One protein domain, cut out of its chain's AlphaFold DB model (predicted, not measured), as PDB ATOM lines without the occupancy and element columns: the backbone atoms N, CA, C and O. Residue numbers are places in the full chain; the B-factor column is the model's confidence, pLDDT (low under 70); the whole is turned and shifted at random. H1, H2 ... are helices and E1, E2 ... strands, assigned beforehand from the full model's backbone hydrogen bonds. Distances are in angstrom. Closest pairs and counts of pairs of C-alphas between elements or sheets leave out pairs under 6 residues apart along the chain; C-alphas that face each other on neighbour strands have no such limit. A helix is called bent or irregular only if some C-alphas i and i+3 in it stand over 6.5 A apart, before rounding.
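This is residues 755 to 877 of the 879 residues of the protein "Lamin tail domain-containing protein" of Acholeplasma laidlawii (UniProt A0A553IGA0). A four-stranded sheet, E2, E1, E5 and E6, is curled like part of a barrel, with the short helix H1 packed on it and residues 821 to 822 paired with its edge strand E2. H2 lies out at one end of the long axis and the small hairpin E3 and E4 at the other, while H3 lies off the sheet. The printed part has 123 residues, with three named helices and six named strands in the order H1 H2 E1 E2 E3 E4 E5 E6 H3. Both sheets are antiparallel; the class is mixed, with 57 residues, under half, in named elements. The whole is compact, with a radius of gyration of the C-alphas of 14.3 A and spans of 42 by 35 by 24 A.

H1, residues 759 to 763, has its one O i to N i+4 pair within hydrogen-bond range; H2, residues 767 to 775, has 3 of 5, and H3, residues 874 to 877, is too short for one. H1 is on the sheet at a height of 6.8 A, over none of its strands; its Leu 759 and Val 785 of E1, residues 782 to 792, are their closest C-alphas, 5.8 A apart. E1 bends by 83 degrees at residue 787. E1 and E2, residues 800 to 804, form a hairpin, with N 790 and O 802 2.9 A apart. In the hairpin of E3, residues 809 to 811, and E4, residues 814 to 816, N 811 and O 814 are 2.8 A apart. E5, residues 847 to 858, is antiparallel to E1, with N 785 and O 850 2.9 A apart. E5 and E6, residues 863 to 867, form a hairpin, with N 867 and O 853 2.8 A apart. H2 and H3 are not on the sheet.

H1 begins at C-alpha 759, (131.388, 25.857, 136.244). H2, irregular with C-alphas 768 and 771 8.5 A apart, is 13.5 A long, E1 24.2 A and E5 23.1 A. H3 ends at C-alpha 877, (135.743, 43.092, 128.961).

The two C-alphas farthest apart, those of Asn 775 and Asn 812, are 43.8 A apart. The printed part has no cut, and the link from E4 to E5, 30 residues, is long. Mean pLDDT of the printed part is 74.0, with 51 residues under 70, among them 825 to 846.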
ATOM      1  N   LYS A 755     138.506  33.692 128.450       91.62
ATOM      2  CA  LYS A 755     138.265  32.260 128.264       91.62
ATOM      3  C   LYS A 755     136.937  31.874 128.912       91.62
ATOM      4  O   LYS A 755     136.812  31.876 130.134       91.62
ATOM      5  N   GLU A 756     135.953  31.492 128.104       92.75
ATOM      6  CA  GLU A 756     134.734  30.866 128.624       92.75
ATOM      7  C   GLU A 756     135.031  29.440 129.108       92.75
ATOM      8  O   GLU A 756     135.731  28.670 128.444       92.75
ATOM      9  N   VAL A 757     134.511  29.081 130.282       92.62
ATOM     10  CA  VAL A 757     134.685  27.752 130.875       92.62
ATOM     11  C   VAL A 757     133.471  27.400 131.734       92.62
ATOM     12  O   VAL A 757     132.926  28.238 132.451       92.62
ATOM     13  N   SER A 758     133.021  26.144 131.662       92.25
ATOM     14  CA  SER A 758     131.860  25.718 132.444       92.25
ATOM     15  C   SER A 758     132.198  25.628 133.936       92.25
ATOM     16  O   SER A 758     133.294  25.207 134.319       92.25
ATOM     17  N   LEU A 759     131.234  25.966 134.794       89.25
ATOM     18  CA  LEU A 759     131.388  25.857 136.244       89.25
ATOM     19  C   LEU A 759     131.750  24.427 136.685       89.25
ATOM     20  O   LEU A 759     132.604  24.241 137.552       89.25
ATOM     21  N   SER A 760     131.159  23.409 136.055       88.75
ATOM     22  CA  SER A 760     131.488  22.007 136.326       88.75
ATOM     23  C   SER A 760     132.893  21.619 135.856       88.75
ATOM     24  O   SER A 760     133.483  20.727 136.458       88.75
ATOM     25  N   THR A 761     133.473  22.297 134.858       91.69
ATOM     26  CA  THR A 761     134.898  22.145 134.523       91.69
ATOM     27  C   THR A 761     135.761  22.638 135.682       91.69
ATOM     28  O   THR A 761     136.524  21.840 136.221       91.69
ATOM     29  N   ILE A 762     135.601  23.895 136.129       91.00
ATOM     30  CA  ILE A 762     136.429  24.469 137.214       91.00
ATOM     31  C   ILE A 762     136.318  23.653 138.507       91.00
ATOM     32  O   ILE A 762     137.334  23.359 139.135       91.00
ATOM     33  N   LEU A 763     135.103  23.252 138.891       89.00
ATOM     34  CA  LEU A 763     134.861  22.483 140.118       89.00
ATOM     35  C   LEU A 763     135.514  21.093 140.131       89.00
ATOM     36  O   LEU A 763     135.658  20.518 141.206       89.00
ATOM     37  N   ASN A 764     135.905  20.555 138.971       90.12
ATOM     38  CA  ASN A 764     136.607  19.275 138.855       90.12
ATOM     39  C   ASN A 764     138.101  19.426 138.503       90.12
ATOM     40  O   ASN A 764     138.785  18.410 138.357       90.12
ATOM     41  N   LEU A 765     138.631  20.652 138.377       92.69
ATOM     42  CA  LEU A 765     140.063  20.860 138.150       92.69
ATOM     43  C   LEU A 765     140.872  20.427 139.377       92.69
ATOM     44  O   LEU A 765     140.582  20.792 140.516       92.69
ATOM     45  N   LYS A 766     141.934  19.676 139.108       91.25
ATOM     46  CA  LYS A 766     142.842  19.072 140.086       91.25
ATOM     47  C   LYS A 766     144.104  19.911 140.241       91.25
ATOM     48  O   LYS A 766     144.631  20.384 139.238       91.25
ATOM     49  N   LEU A 767     144.614  20.068 141.464       89.38
ATOM     50  CA  LEU A 767     145.886  20.774 141.692       89.38
ATOM     51  C   LEU A 767     147.077  19.996 141.119       89.38
ATOM     52  O   LEU A 767     148.012  20.587 140.592       89.38
ATOM     53  N   GLU A 768     146.997  18.665 141.144       84.50
ATOM     54  CA  GLU A 768     148.019  17.769 140.613       84.50
ATOM     55  C   GLU A 768     148.127  17.823 139.075       84.50
ATOM     56  O   GLU A 768     149.183  17.524 138.526       84.50
ATOM     57  N   ASN A 769     147.096  18.310 138.376       92.31
ATOM     58  CA  ASN A 769     147.075  18.492 136.919       92.31
ATOM     59  C   ASN A 769     147.679  19.855 136.488       92.31
ATOM     60  O   ASN A 769     147.247  20.442 135.500       92.31
ATOM     61  N   PHE A 770     148.660  20.393 137.222       92.62
ATOM     62  CA  PHE A 770     149.221  21.749 137.047       92.62
ATOM     63  C   PHE A 770     149.554  22.126 135.591       92.62
ATOM     64  O   PHE A 770     149.039  23.117 135.072       92.62
ATOM     65  N   VAL A 771     150.370  21.309 134.917       89.12
ATOM     66  CA  VAL A 771     150.813  21.547 133.531       89.12
ATOM     67  C   VAL A 771     149.635  21.501 132.550       89.12
ATOM     68  O   VAL A 771     149.542  22.337 131.653       89.12
ATOM     69  N   GLU A 772     148.691  20.578 132.749       91.06
ATOM     70  CA  GLU A 772     147.464  20.483 131.950       91.06
ATOM     71  C   GLU A 772     146.544  21.691 132.176       91.06
ATOM     72  O   GLU A 772     145.976  22.217 131.218       91.06
ATOM     73  N   ASN A 773     146.421  22.179 133.413       94.25
ATOM     74  CA  ASN A 773     145.615  23.354 133.733       94.25
ATOM     75  C   ASN A 773     146.169  24.621 133.058       94.25
ATOM     76  O   ASN A 773     145.381  25.434 132.573       94.25
ATOM     77  N   ILE A 774     147.500  24.775 132.981       93.81
ATOM     78  CA  ILE A 774     148.148  25.861 132.222       93.81
ATOM     79  C   ILE A 774     147.973  25.646 130.713       93.81
ATOM     80  O   ILE A 774     147.564  26.570 130.017       93.81
ATOM     81  N   ASN A 775     148.207  24.440 130.184       89.50
ATOM     82  CA  ASN A 775     148.025  24.159 128.750       89.50
ATOM     83  C   ASN A 775     146.580  24.403 128.277       89.50
ATOM     84  O   ASN A 775     146.363  24.857 127.157       89.50
ATOM     85  N   ASN A 776     145.588  24.165 129.138       90.75
ATOM     86  CA  ASN A 776     144.192  24.492 128.859       90.75
ATOM     87  C   ASN A 776     143.840  25.978 129.072       90.75
ATOM     88  O   ASN A 776     142.748  26.388 128.679       90.75
ATOM     89  N   GLY A 777     144.704  26.800 129.673       91.69
ATOM     90  CA  GLY A 777     144.454  28.227 129.927       91.69
ATOM     91  C   GLY A 777     143.779  28.558 131.267       91.69
ATOM     92  O   GLY A 777     143.433  29.713 131.507       91.69
ATOM     93  N   TYR A 778     143.533  27.579 132.142       94.94
ATOM     94  CA  TYR A 778     142.736  27.793 133.359       94.94
ATOM     95  C   TYR A 778     143.477  28.572 134.453       94.94
ATOM     96  O   TYR A 778     142.834  29.278 135.225       94.94
ATOM     97  N   LEU A 779     144.808  28.455 134.534       95.19
ATOM     98  CA  LEU A 779     145.611  29.108 135.579       95.19
ATOM     99  C   LEU A 779     146.201  30.463 135.154       95.19
ATOM    100  O   LEU A 779     146.916  31.073 135.944       95.19
ATOM    101  N   GLN A 780     145.892  30.937 133.940       94.56
ATOM    102  CA  GLN A 780     146.401  32.209 133.423       94.56
ATOM    103  C   GLN A 780     145.401  33.081 132.654       94.56
ATOM    104  O   GLN A 780     145.651  34.271 132.524       94.56
ATOM    105  N   SER A 781     144.285  32.569 132.130       93.62
ATOM    106  CA  SER A 781     143.316  33.428 131.430       93.62
ATOM    107  C   SER A 781     142.373  34.164 132.391       93.62
ATOM    108  O   SER A 781     142.077  33.684 133.485       93.62
ATOM    109  N   MET A 782     141.809  35.288 131.936       91.44
ATOM    110  CA  MET A 782     140.561  35.814 132.502       91.44
ATOM    111  C   MET A 782     139.448  34.804 132.215       91.44
ATOM    112  O   MET A 782     139.071  34.614 131.057       91.44
ATOM    113  N   LEU A 783     138.931  34.136 133.242       91.94
ATOM    114  CA  LEU A 783     137.879  33.137 133.097       91.94
ATOM    115  C   LEU A 783     136.508  33.805 133.178       91.94
ATOM    116  O   LEU A 783     136.234  34.524 134.135       91.94
ATOM    117  N   LYS A 784     135.629  33.516 132.214       90.12
ATOM    118  CA  LYS A 784     134.187  33.772 132.324       90.12
ATOM    119  C   LYS A 784     133.486  32.474 132.700       90.12
ATOM    120  O   LYS A 784     133.601  31.477 131.983       90.12
ATOM    121  N   VAL A 785     132.749  32.510 133.807       89.44
ATOM    122  CA  VAL A 785     132.087  31.344 134.401       89.44
ATOM    123  C   VAL A 785     130.626  31.664 134.665       89.44
ATOM    124  O   VAL A 785     130.321  32.619 135.377       89.44
ATOM    125  N   THR A 786     129.727  30.856 134.110       86.25
ATOM    126  CA  THR A 786     128.277  31.007 134.288       86.25
ATOM    127  C   THR A 786     127.752  29.986 135.298       86.25
ATOM    128  O   THR A 786     128.159  28.820 135.275       86.25
ATOM    129  N   GLY A 787     126.863  30.417 136.195       84.19
ATOM    130  CA  GLY A 787     126.197  29.557 137.175       84.19
ATOM    131  C   GLY A 787     125.265  30.334 138.104       84.19
ATOM    132  O   GLY A 787     125.136  31.551 137.991       84.19
ATOM    133  N   TYR A 788     124.623  29.638 139.040       80.44
ATOM    134  CA  TYR A 788     123.655  30.238 139.961       80.44
ATOM    135  C   TYR A 788     124.367  30.889 141.146       80.44
ATOM    136  O   TYR A 788     125.116  30.211 141.852       80.44
ATOM    137  N   LEU A 789     124.133  32.180 141.387       78.38
ATOM    138  CA  LEU A 789     124.709  32.891 142.528       78.38
ATOM    139  C   LEU A 789     124.032  32.450 143.837       78.38
ATOM    140  O   LEU A 789     122.803  32.439 143.949       78.38
ATOM    141  N   GLN A 790     124.849  32.079 144.824       76.31
ATOM    142  CA  GLN A 790     124.429  31.581 146.134       76.31
ATOM    143  C   GLN A 790     125.213  32.277 147.249       76.31
ATOM    144  O   GLN A 790     126.433  32.434 147.156       76.31
ATOM    145  N   LEU A 791     124.513  32.639 148.324       74.69
ATOM    146  CA  LEU A 791     125.075  33.263 149.517       74.69
ATOM    147  C   LEU A 791     125.401  32.204 150.585       74.69
ATOM    148  O   LEU A 791     124.497  31.562 151.119       74.69
ATOM    149  N   ASP A 792     126.677  32.029 150.947       70.38
ATOM    150  CA  ASP A 792     127.044  31.154 152.066       70.38
ATOM    151  C   ASP A 792     126.816  31.879 153.398       70.38
ATOM    152  O   ASP A 792     127.658  32.627 153.900       70.38
ATOM    153  N   THR A 793     125.646  31.646 153.990       65.88
ATOM    154  CA  THR A 793     125.313  32.110 155.345       65.88
ATOM    155  C   THR A 793     125.860  31.190 156.448       65.88
ATOM    156  O   THR A 793     125.584  31.419 157.630       65.88
ATOM    157  N   HIS A 794     126.616  30.132 156.115       60.06
ATOM    158  CA  HIS A 794     126.984  29.084 157.064       60.06
ATOM    159  C   HIS A 794     128.443  29.173 157.559       60.06
ATOM    160  O   HIS A 794     129.406  28.976 156.825       60.06
ATOM    161  N   ASN A 795     128.604  29.366 158.873       52.00
ATOM    162  CA  ASN A 795     129.868  29.310 159.631       52.00
ATOM    163  C   ASN A 795     130.944  30.375 159.321       52.00
ATOM    164  O   ASN A 795     131.999  30.335 159.957       52.00
ATOM    165  N   SER A 796     130.698  31.340 158.431       56.12
ATOM    166  CA  SER A 796     131.558  32.523 158.264       56.12
ATOM    167  C   SER A 796     131.037  33.711 159.090       56.12
ATOM    168  O   SER A 796     129.836  33.844 159.329       56.12
ATOM    169  N   THR A 797     131.940  34.578 159.561       56.22
ATOM    170  CA  THR A 797     131.593  35.915 160.095       56.22
ATOM    171  C   THR A 797     131.581  36.991 159.007       56.22
ATOM    172  O   THR A 797     131.266  38.147 159.289       56.22
ATOM    173  N   ARG A 798     131.930  36.604 157.779       58.38
ATOM    174  CA  ARG A 798     131.750  37.354 156.538       58.38
ATOM    175  C   ARG A 798     130.613  36.716 155.744       58.38
ATOM    176  O   ARG A 798     130.161  35.617 156.062       58.38
ATOM    177  N   TRP A 799     130.137  37.427 154.737       63.16
ATOM    178  CA  TRP A 799     129.197  36.895 153.764       63.16
ATOM    179  C   TRP A 799     129.988  36.478 152.521       63.16
ATOM    180  O   TRP A 799     130.499  37.342 151.812       63.16
ATOM    181  N   ASP A 800     130.111  35.170 152.282       68.25
ATOM    182  CA  ASP A 800     130.886  34.631 151.159       68.25
ATOM    183  C   ASP A 800     129.930  34.270 150.002       68.25
ATOM    184  O   ASP A 800     128.955  33.546 150.209       68.25
ATOM    185  N   TYR A 801     130.207  34.713 148.771       75.81
ATOM    186  CA  TYR A 801     129.464  34.274 147.577       75.81
ATOM    187  C   TYR A 801     130.135  33.083 146.875       75.81
ATOM    188  O   TYR A 801     131.367  32.984 146.807       75.81
ATOM    189  N   ALA A 802     129.314  32.222 146.268       79.50
ATOM    190  CA  ALA A 802     129.761  31.188 145.339       79.50
ATOM    191  C   ALA A 802     128.781  30.976 144.172       79.50
ATOM    192  O   ALA A 802     127.591  31.266 144.289       79.50
ATOM    193  N   LEU A 803     129.274  30.413 143.063       84.31
ATOM    194  CA  LEU A 803     128.435  29.889 141.977       84.31
ATOM    195  C   LEU A 803     128.156  28.395 142.171       84.31
ATOM    196  O   LEU A 803     129.083  27.628 142.449       84.31
ATOM    197  N   THR A 804     126.916  27.957 141.947       82.31
ATOM    198  CA  THR A 804     126.522  26.537 141.923       82.31
ATOM    199  C   THR A 804     125.932  26.111 140.578       82.31
ATOM    200  O   THR A 804     125.441  26.918 139.792       82.31
ATOM    201  N   VAL A 805     125.989  24.802 140.304       75.88
ATOM    202  CA  VAL A 805     125.413  24.182 139.092       75.88
ATOM    203  C   VAL A 805     123.899  23.937 139.190       75.88
ATOM    204  O   VAL A 805     123.262  23.641 138.185       75.88
ATOM    205  N   THR A 806     123.331  24.043 140.393       69.56
ATOM    206  CA  THR A 806     121.894  23.951 140.699       69.56
ATOM    207  C   THR A 806     121.566  24.840 141.897       69.56
ATOM    208  O   THR A 806     122.460  25.185 142.673       69.56
ATOM    209  N   GLU A 807     120.284  25.130 142.110       60.72
ATOM    210  CA  GLU A 807     119.764  25.692 143.367       60.72
ATOM    211  C   GLU A 807     120.183  24.838 144.587       60.72
ATOM    212  O   GLU A 807     120.426  23.627 144.466       60.72
ATOM    213  N   THR A 808     120.310  25.454 145.767       59.16
ATOM    214  CA  THR A 808     120.756  24.768 146.995       59.16
ATOM    215  C   THR A 808     119.629  24.031 147.721       59.16
ATOM    216  O   THR A 808     118.444  24.269 147.501       59.16
ATOM    217  N   TYR A 809     119.990  23.120 148.635       56.31
ATOM    218  CA  TYR A 809     119.025  22.502 149.547       56.31
ATOM    219  C   TYR A 809     119.049  23.192 150.919       56.31
ATOM    220  O   TYR A 809     120.104  23.410 151.519       56.31
ATOM    221  N   THR A 810     117.870  23.497 151.461       57.62
ATOM    222  CA  THR A 810     117.724  24.021 152.826       57.62
ATOM    223  C   THR A 810     117.658  22.881 153.844       57.62
ATOM    224  O   THR A 810     116.981  21.875 153.632       57.62
ATOM    225  N   LYS A 811     118.298  23.050 155.003       51.19
ATOM    226  CA  LYS A 811     118.171  22.150 156.157       51.19
ATOM    227  C   LYS A 811     118.092  22.977 157.438       51.19
ATOM    228  O   LYS A 811     118.968  23.785 157.704       51.19
ATOM    229  N   ASN A 812     117.042  22.772 158.238       55.47
ATOM    230  CA  ASN A 812     116.794  23.499 159.495       55.47
ATOM    231  C   ASN A 812     116.805  25.042 159.354       55.47
ATOM    232  O   ASN A 812     117.323  25.733 160.225       55.47
ATOM    233  N   ASN A 813     116.240  25.577 158.264       59.47
ATOM    234  CA  ASN A 813     116.273  27.005 157.895       59.47
ATOM    235  C   ASN A 813     117.691  27.587 157.688       59.47
ATOM    236  O   ASN A 813     117.883  28.795 157.768       59.47
ATOM    237  N   THR A 814     118.675  26.740 157.387       57.62
ATOM    238  CA  THR A 814     120.006  27.132 156.906       57.62
ATOM    239  C   THR A 814     120.193  26.579 155.492       57.62
ATOM    240  O   THR A 814     119.848  25.422 155.231       57.62
ATOM    241  N   GLN A 815     120.689  27.396 154.564       61.19
ATOM    242  CA  GLN A 815     121.110  26.937 153.237       61.19
ATOM    243  C   GLN A 815     122.503  26.312 153.306       61.19
ATOM    244  O   GLN A 815     123.313  26.662 154.160       61.19
ATOM    245  N   TYR A 816     122.773  25.361 152.412       64.12
ATOM    246  CA  TYR A 816     124.057  24.673 152.330       64.12
ATOM    247  C   TYR A 816     124.537  24.640 150.879       64.12
ATOM    248  O   TYR A 816     123.960  23.941 150.043       64.12
ATOM    249  N   ILE A 817     125.627  25.356 150.589       70.50
ATOM    250  CA  ILE A 817     126.293  25.320 149.283       70.50
ATOM    251  C   ILE A 817     127.088  24.015 149.158       70.50
ATOM    252  O   ILE A 817     128.242  23.907 149.583       70.50
ATOM    253  N   ASN A 818     126.463  23.006 148.555       64.06
ATOM    254  CA  ASN A 818     127.128  21.760 148.193       64.06
ATOM    255  C   ASN A 818     127.838  21.910 146.837       64.06
ATOM    256  O   ASN A 818     127.175  22.034 145.813       64.06
ATOM    257  N   ASN A 819     129.173  21.860 146.845       72.56
ATOM    258  CA  ASN A 819     130.041  21.974 145.664       72.56
ATOM    259  C   ASN A 819     129.809  23.246 144.810       72.56
ATOM    260  O   ASN A 819     129.350  23.172 143.671       72.56
ATOM    261  N   GLY A 820     130.133  24.415 145.377       80.44
ATOM    262  CA  GLY A 820     130.132  25.709 144.680       80.44
ATOM    263  C   GLY A 820     131.533  26.313 144.520       80.44
ATOM    264  O   GLY A 820     132.450  25.968 145.269       80.44
ATOM    265  N   LEU A 821     131.698  27.203 143.538       85.38
ATOM    266  CA  LEU A 821     132.943  27.918 143.228       85.38
ATOM    267  C   LEU A 821     132.955  29.259 143.963       85.38
ATOM    268  O   LEU A 821     132.159  30.133 143.636       85.38
ATOM    269  N   TYR A 822     133.833  29.403 144.957       82.06
ATOM    270  CA  TYR A 822     133.841  30.551 145.869       82.06
ATOM    271  C   TYR A 822     134.695  31.702 145.342       82.06
ATOM    272  O   TYR A 822     135.763  31.488 144.755       82.06
ATOM    273  N   PHE A 823     134.249  32.919 145.640       79.31
ATOM    274  CA  PHE A 823     134.990  34.147 145.376       79.31
ATOM    275  C   PHE A 823     135.902  34.543 146.552       79.31
ATOM    276  O   PHE A 823     135.952  33.869 147.586       79.31
ATOM    277  N   LYS A 824     136.692  35.605 146.366       73.19
ATOM    278  CA  LYS A 824     137.599  36.190 147.376       73.19
ATOM    279  C   LYS A 824     137.010  37.413 148.091       73.19
ATOM    280  O   LYS A 824     137.374  37.664 149.237       73.19
ATOM    281  N   ASN A 825     136.172  38.174 147.400       66.19
ATOM    282  CA  ASN A 825     135.726  39.499 147.817       66.19
ATOM    283  C   ASN A 825     134.618  39.427 148.878       66.19
ATOM    284  O   ASN A 825     133.819  38.488 148.873       66.19
ATOM    285  N   ASP A 826     134.528  40.456 149.721       58.97
ATOM    286  CA  ASP A 826     133.343  40.676 150.559       58.97
ATOM    287  C   ASP A 826     132.189  41.252 149.705       58.97
ATOM    288  O   ASP A 826     132.426  41.914 148.696       58.97
ATOM    289  N   ILE A 827     130.927  41.045 150.109       53.34
ATOM    290  CA  ILE A 827     129.731  41.418 149.312       53.34
ATOM    291  C   ILE A 827     129.735  42.859 148.793       53.34
ATOM    292  O   ILE A 827     129.511  43.069 147.603       53.34
ATOM    293  N   GLY A 828     130.049  43.835 149.648       57.84
ATOM    294  CA  GLY A 828     130.062  45.256 149.270       57.84
ATOM    295  C   GLY A 828     131.145  45.640 148.250       57.84
ATOM    296  O   GLY A 828     131.180  46.781 147.807       57.84
ATOM    297  N   GLU A 829     132.031  44.715 147.870       57.41
ATOM    298  CA  GLU A 829     132.994  44.881 146.775       57.41
ATOM    299  C   GLU A 829     132.504  44.248 145.454       57.41
ATOM    300  O   GLU A 829     133.225  44.298 144.462       57.41
ATOM    301  N   LEU A 830     131.316  43.628 145.427       56.75
ATOM    302  CA  LEU A 830     130.732  42.960 144.251       56.75
ATOM    303  C   LEU A 830     129.394  43.563 143.788       56.75
ATOM    304  O   LEU A 830     128.983  43.288 142.661       56.75
ATOM    305  N   GLU A 831     128.740  44.389 144.615       56.62
ATOM    306  CA  GLU A 831     127.427  45.002 144.332       56.62
ATOM    307  C   GLU A 831     127.385  45.764 142.989       56.62
ATOM    308  O   GLU A 831     126.412  45.630 142.255       56.62
ATOM    309  N   ASP A 832     128.460  46.474 142.618       52.56
ATOM    310  CA  ASP A 832     128.573  47.199 141.336       52.56
ATOM    311  C   ASP A 832     129.087  46.332 140.157       52.56
ATOM    312  O   ASP A 832     129.107  46.786 139.013       52.56
ATOM    313  N   THR A 833     129.570  45.106 140.409       53.28
ATOM    314  CA  THR A 833     130.324  44.291 139.420       53.28
ATOM    315  C   THR A 833     129.512  43.125 138.836       53.28
ATOM    316  O   THR A 833     129.873  42.568 137.798       53.28
ATOM    317  N   LEU A 834     128.397  42.747 139.468       52.66
ATOM    318  CA  LEU A 834     127.486  41.699 138.989       52.66
ATOM    319  C   LEU A 834     126.521  42.256 137.925       52.66
ATOM    320  O   LEU A 834     125.333  42.461 138.161       52.66
ATOM    321  N   ILE A 835     127.088  42.518 136.744       50.94
ATOM    322  CA  ILE A 835     126.430  43.120 135.574       50.94
ATOM    323  C   ILE A 835     125.057  42.468 135.295       50.94
ATOM    324  O   ILE A 835     124.929  41.245 135.298       50.94
ATOM    325  N   ASP A 836     124.066  43.326 135.021       44.03
ATOM    326  CA  ASP A 836     122.617  43.097 134.834       44.03
ATOM    327  C   ASP A 836     121.719  42.985 136.086       44.03
ATOM    328  O   ASP A 836     120.498  43.065 135.927       44.03
ATOM    329  N   TYR A 837     122.244  42.915 137.320       44.78
ATOM    330  CA  TYR A 837     121.394  42.872 138.526       44.78
ATOM    331  C   TYR A 837     121.792  43.882 139.611       44.78
ATOM    332  O   TYR A 837     122.858  43.778 140.211       44.78
ATOM    333  N   GLU A 838     120.867  44.787 139.966       42.72
ATOM    334  CA  GLU A 838     120.848  45.357 141.321       42.72
ATOM    335  C   GLU A 838     120.780  44.179 142.307       42.72
ATOM    336  O   GLU A 838     119.832  43.387 142.253       42.72
ATOM    337  N   VAL A 839     121.767  44.049 143.200       43.28
ATOM    338  CA  VAL A 839     121.868  42.926 144.151       43.28
ATOM    339  C   VAL A 839     120.873  43.108 145.308       43.28
ATOM    340  O   VAL A 839     121.227  43.260 146.476       43.28
ATOM    341  N   ASN A 840     119.580  43.101 144.979       46.53
ATOM    342  CA  ASN A 840     118.511  42.966 145.957       46.53
ATOM    343  C   ASN A 840     118.625  41.580 146.608       46.53
ATOM    344  O   ASN A 840     118.566  40.552 145.931       46.53
ATOM    345  N   LEU A 841     118.739  41.560 147.937       47.84
ATOM    346  CA  LEU A 841     118.915  40.359 148.764       47.84
ATOM    347  C   LEU A 841     117.721  39.378 148.713       47.84
ATOM    348  O   LEU A 841     117.761  38.329 149.346       47.84
ATOM    349  N   GLU A 842     116.666  39.698 147.960       50.00
ATOM    350  CA  GLU A 842     115.545  38.804 147.644       50.00
ATOM    351  C   GLU A 842     115.807  37.875 146.431       50.00
ATOM    352  O   GLU A 842     114.962  37.032 146.129       50.00
ATOM    353  N   TYR A 843     116.952  37.998 145.734       49.75
ATOM    354  CA  TYR A 843     117.276  37.260 144.496       49.75
ATOM    355  C   TYR A 843     118.385  36.196 144.634       49.75
ATOM    356  O   TYR A 843     119.317  36.117 143.832       49.75
ATOM    357  N   GLU A 844     118.258  35.314 145.622       55.53
ATOM    358  CA  GLU A 844     118.974  34.029 145.605       55.53
ATOM    359  C   GLU A 844     118.535  33.191 144.380       55.53
ATOM    360  O   GLU A 844     117.352  33.179 144.032       55.53
ATOM    361  N   ASN A 845     119.452  32.418 143.777       62.66
ATOM    362  CA  ASN A 845     119.210  31.546 142.605       62.66
ATOM    363  C   ASN A 845     119.079  32.247 141.229       62.66
ATOM    364  O   ASN A 845     118.447  31.707 140.322       62.66
ATOM    365  N   VAL A 846     119.719  33.401 141.014       66.88
ATOM    366  CA  VAL A 846     119.887  33.976 139.660       66.88
ATOM    367  C   VAL A 846     121.109  33.366 138.960       66.88
ATOM    368  O   VAL A 846     122.176  33.258 139.565       66.88
ATOM    369  N   GLU A 847     120.971  32.978 137.687       79.38
ATOM    370  CA  GLU A 847     122.105  32.594 136.833       79.38
ATOM    371  C   GLU A 847     122.861  33.847 136.364       79.38
ATOM    372  O   GLU A 847     122.298  34.708 135.691       79.38
ATOM    373  N   VAL A 848     124.144  33.945 136.717       76.75
ATOM    374  CA  VAL A 848     125.023  35.081 136.396       76.75
ATOM    375  C   VAL A 848     126.304  34.595 135.720       76.75
ATOM    376  O   VAL A 848     126.721  33.450 135.903       76.75
ATOM    377  N   SER A 849     126.955  35.468 134.946       81.88
ATOM    378  CA  SER A 849     128.300  35.225 134.405       81.88
ATOM    379  C   SER A 849     129.320  36.090 135.135       81.88
ATOM    380  O   SER A 849     129.242  37.313 135.067       81.88
ATOM    381  N   VAL A 850     130.284  35.463 135.804       80.25
ATOM    382  CA  VAL A 850     131.322  36.159 136.576       80.25
ATOM    383  C   VAL A 850     132.673  36.036 135.880       80.25
ATOM    384  O   VAL A 850     133.010  34.978 135.343       80.25
ATOM    385  N   PHE A 851     133.435  37.129 135.892       85.00
ATOM    386  CA  PHE A 851     134.756  37.247 135.283       85.00
ATOM    387  C   PHE A 851     135.827  37.293 136.377       85.00
ATOM    388  O   PHE A 851     135.727  38.095 137.305       85.00
ATOM    389  N   GLY A 852     136.852  36.448 136.293       86.88
ATOM    390  CA  GLY A 852     137.921  36.434 137.289       86.88
ATOM    391  C   GLY A 852     139.088  35.514 136.955       86.88
ATOM    392  O   GLY A 852     139.049  34.742 136.001       86.88
ATOM    393  N   VAL A 853     140.133  35.586 137.774       89.88
ATOM    394  CA  VAL A 853     141.335  34.742 137.679       89.88
ATOM    395  C   VAL A 853     141.392  33.771 138.856       89.88
ATOM    396  O   VAL A 853     140.932  34.090 139.954       89.88
ATOM    397  N   ILE A 854     141.963  32.580 138.662       91.06
ATOM    398  CA  ILE A 854     142.244  31.674 139.784       91.06
ATOM    399  C   ILE A 854     143.339  32.308 140.659       91.06
ATOM    400  O   ILE A 854     144.371  32.745 140.150       91.06
ATOM    401  N   TYR A 855     143.109  32.382 141.976       86.69
ATOM    402  CA  TYR A 855     144.062  33.005 142.912       86.69
ATOM    403  C   TYR A 855     144.606  32.068 143.984       86.69
ATOM    404  O   TYR A 855     145.742  32.272 144.413       86.69
ATOM    405  N   ASP A 856     143.817  31.081 144.427       88.31
ATOM    406  CA  ASP A 856     144.283  29.990 145.279       88.31
ATOM    407  C   ASP A 856     143.376  28.745 145.255       88.31
ATOM    408  O   ASP A 856     142.313  28.706 144.622       88.31
ATOM    409  N   TRP A 857     143.838  27.711 145.960       88.19
ATOM    410  CA  TRP A 857     143.124  26.470 146.231       88.19
ATOM    411  C   TRP A 857     142.478  26.482 147.623       88.19
ATOM    412  O   TRP A 857     143.120  26.836 148.615       88.19
ATOM    413  N   ASN A 858     141.237  26.002 147.736       83.81
ATOM    414  CA  ASN A 858     140.568  25.775 149.013       83.81
ATOM    415  C   ASN A 858     140.826  24.336 149.517       83.81
ATOM    416  O   ASN A 858     140.191  23.396 149.027       83.81
ATOM    417  N   PRO A 859     141.684  24.117 150.535       79.62
ATOM    418  CA  PRO A 859     142.013  22.770 151.008       79.62
ATOM    419  C   PRO A 859     140.834  22.049 151.679       79.62
ATOM    420  O   PRO A 859     140.792  20.820 151.671       79.62
ATOM    421  N   ASN A 860     139.866  22.791 152.231       78.81
ATOM    422  CA  ASN A 860     138.706  22.227 152.924       78.81
ATOM    423  C   ASN A 860     137.635  21.736 151.940       78.81
ATOM    424  O   ASN A 860     136.999  20.713 152.183       78.81
ATOM    425  N   ARG A 861     137.429  22.474 150.840       75.56
ATOM    426  CA  ARG A 861     136.423  22.168 149.806       75.56
ATOM    427  C   ARG A 861     136.997  21.402 148.602       75.56
ATOM    428  O   ARG A 861     136.222  20.845 147.835       75.56
ATOM    429  N   LYS A 862     138.329  21.308 148.490       84.50
ATOM    430  CA  LYS A 862     139.078  20.659 147.396       84.50
ATOM    431  C   LYS A 862     138.709  21.187 146.005       84.50
ATOM    432  O   LYS A 862     138.503  20.412 145.077       84.50
ATOM    433  N   ASN A 863     138.635  22.507 145.884       86.50
ATOM    434  CA  ASN A 863     138.428  23.206 144.623       86.50
ATOM    435  C   ASN A 863     139.194  24.537 144.591       86.50
ATOM    436  O   ASN A 863     139.619  25.056 145.626       86.50
ATOM    437  N   TRP A 864     139.374  25.090 143.392       90.69
ATOM    438  CA  TRP A 864     139.931  26.429 143.198       90.69
ATOM    439  C   TRP A 864     138.953  27.524 143.639       90.69
ATOM    440  O   TRP A 864     137.746  27.296 143.744       90.69
ATOM    441  N   ARG A 865     139.479  28.730 143.862       87.88
ATOM    442  CA  ARG A 865     138.696  29.949 144.096       87.88
ATOM    443  C   ARG A 865     139.072  31.040 143.098       87.88
ATOM    444  O   ARG A 865     140.227  31.129 142.674       87.88
ATOM    445  N   LEU A 866     138.096  31.878 142.744       87.50
ATOM    446  CA  LEU A 866     138.290  33.002 141.824       87.50
ATOM    447  C   LEU A 866     138.452  34.329 142.565       87.50
ATOM    448  O   LEU A 866     137.737  34.619 143.525       87.50
ATOM    449  N   TYR A 867     139.379  35.145 142.073       84.00
ATOM    450  CA  TYR A 867     139.455  36.558 142.387       84.00
ATOM    451  C   TYR A 867     138.758  37.326 141.264       84.00
ATOM    452  O   TYR A 867     139.074  37.155 140.085       84.00
ATOM    453  N   VAL A 868     137.784  38.142 141.654       78.50
ATOM    454  CA  VAL A 868     136.944  38.971 140.786       78.50
ATOM    455  C   VAL A 868     137.319  40.402 141.124       78.50
ATOM    456  O   VAL A 868     137.246  40.772 142.290       78.50
ATOM    457  N   SER A 869     137.767  41.211 140.166       69.44
ATOM    458  CA  SER A 869     138.189  42.574 140.506       69.44
ATOM    459  C   SER A 869     137.039  43.562 140.370       69.44
ATOM    460  O   SER A 869     136.376  43.609 139.339       69.44
ATOM    461  N   ASN A 870     136.840  44.398 141.388       64.25
ATOM    462  CA  ASN A 870     135.883  45.508 141.355       64.25
ATOM    463  C   ASN A 870     136.339  46.671 140.448       64.25
ATOM    464  O   ASN A 870     135.631  47.659 140.288       64.25
ATOM    465  N   THR A 871     137.521  46.552 139.834       57.62
ATOM    466  CA  THR A 871     138.029  47.447 138.784       57.62
ATOM    467  C   THR A 871     137.506  47.094 137.384       57.62
ATOM    468  O   THR A 871     137.797  47.814 136.428       57.62
ATOM    469  N   LEU A 872     136.753  45.995 137.237       61.34
ATOM    470  CA  LEU A 872     136.235  45.507 135.959       61.34
ATOM    471  C   LEU A 872     134.993  46.289 135.511       61.34
ATOM    472  O   LEU A 872     133.923  46.157 136.097       61.34
ATOM    473  N   THR A 873     135.103  47.036 134.410       59.06
ATOM    474  CA  THR A 873     133.939  47.571 133.688       59.06
ATOM    475  C   THR A 873     133.532  46.641 132.544       59.06
ATOM    476  O   THR A 873     134.377  46.000 131.914       59.06
ATOM    477  N   ALA A 874     132.231  46.589 132.238       57.56
ATOM    478  CA  ALA A 874     131.701  45.777 131.139       57.56
ATOM    479  C   ALA A 874     132.342  46.141 129.785       57.56
ATOM    480  O   ALA A 874     132.746  45.252 129.036       57.56
ATOM    481  N   ASP A 875     132.504  47.442 129.515       60.59
ATOM    482  CA  ASP A 875     133.103  47.963 128.278       60.59
ATOM    483  C   ASP A 875     134.522  47.418 128.040       60.59
ATOM    484  O   ASP A 875     134.866  47.056 126.920       60.59
ATOM    485  N   PHE A 876     135.337  47.299 129.094       62.34
ATOM    486  CA  PHE A 876     136.724  46.829 128.996       62.34
ATOM    487  C   PHE A 876     136.836  45.308 128.762       62.34
ATOM    488  O   PHE A 876     137.837  44.822 128.233       62.34
ATOM    489  N   LEU A 877     135.806  44.546 129.141       62.72
ATOM    490  CA  LEU A 877     135.743  43.092 128.961       62.72
ATOM    491  C   LEU A 877     135.142  42.660 127.610       62.72
ATOM    492  O   LEU A 877     135.309  41.500 127.233       62.72
TER     493      LEU A 877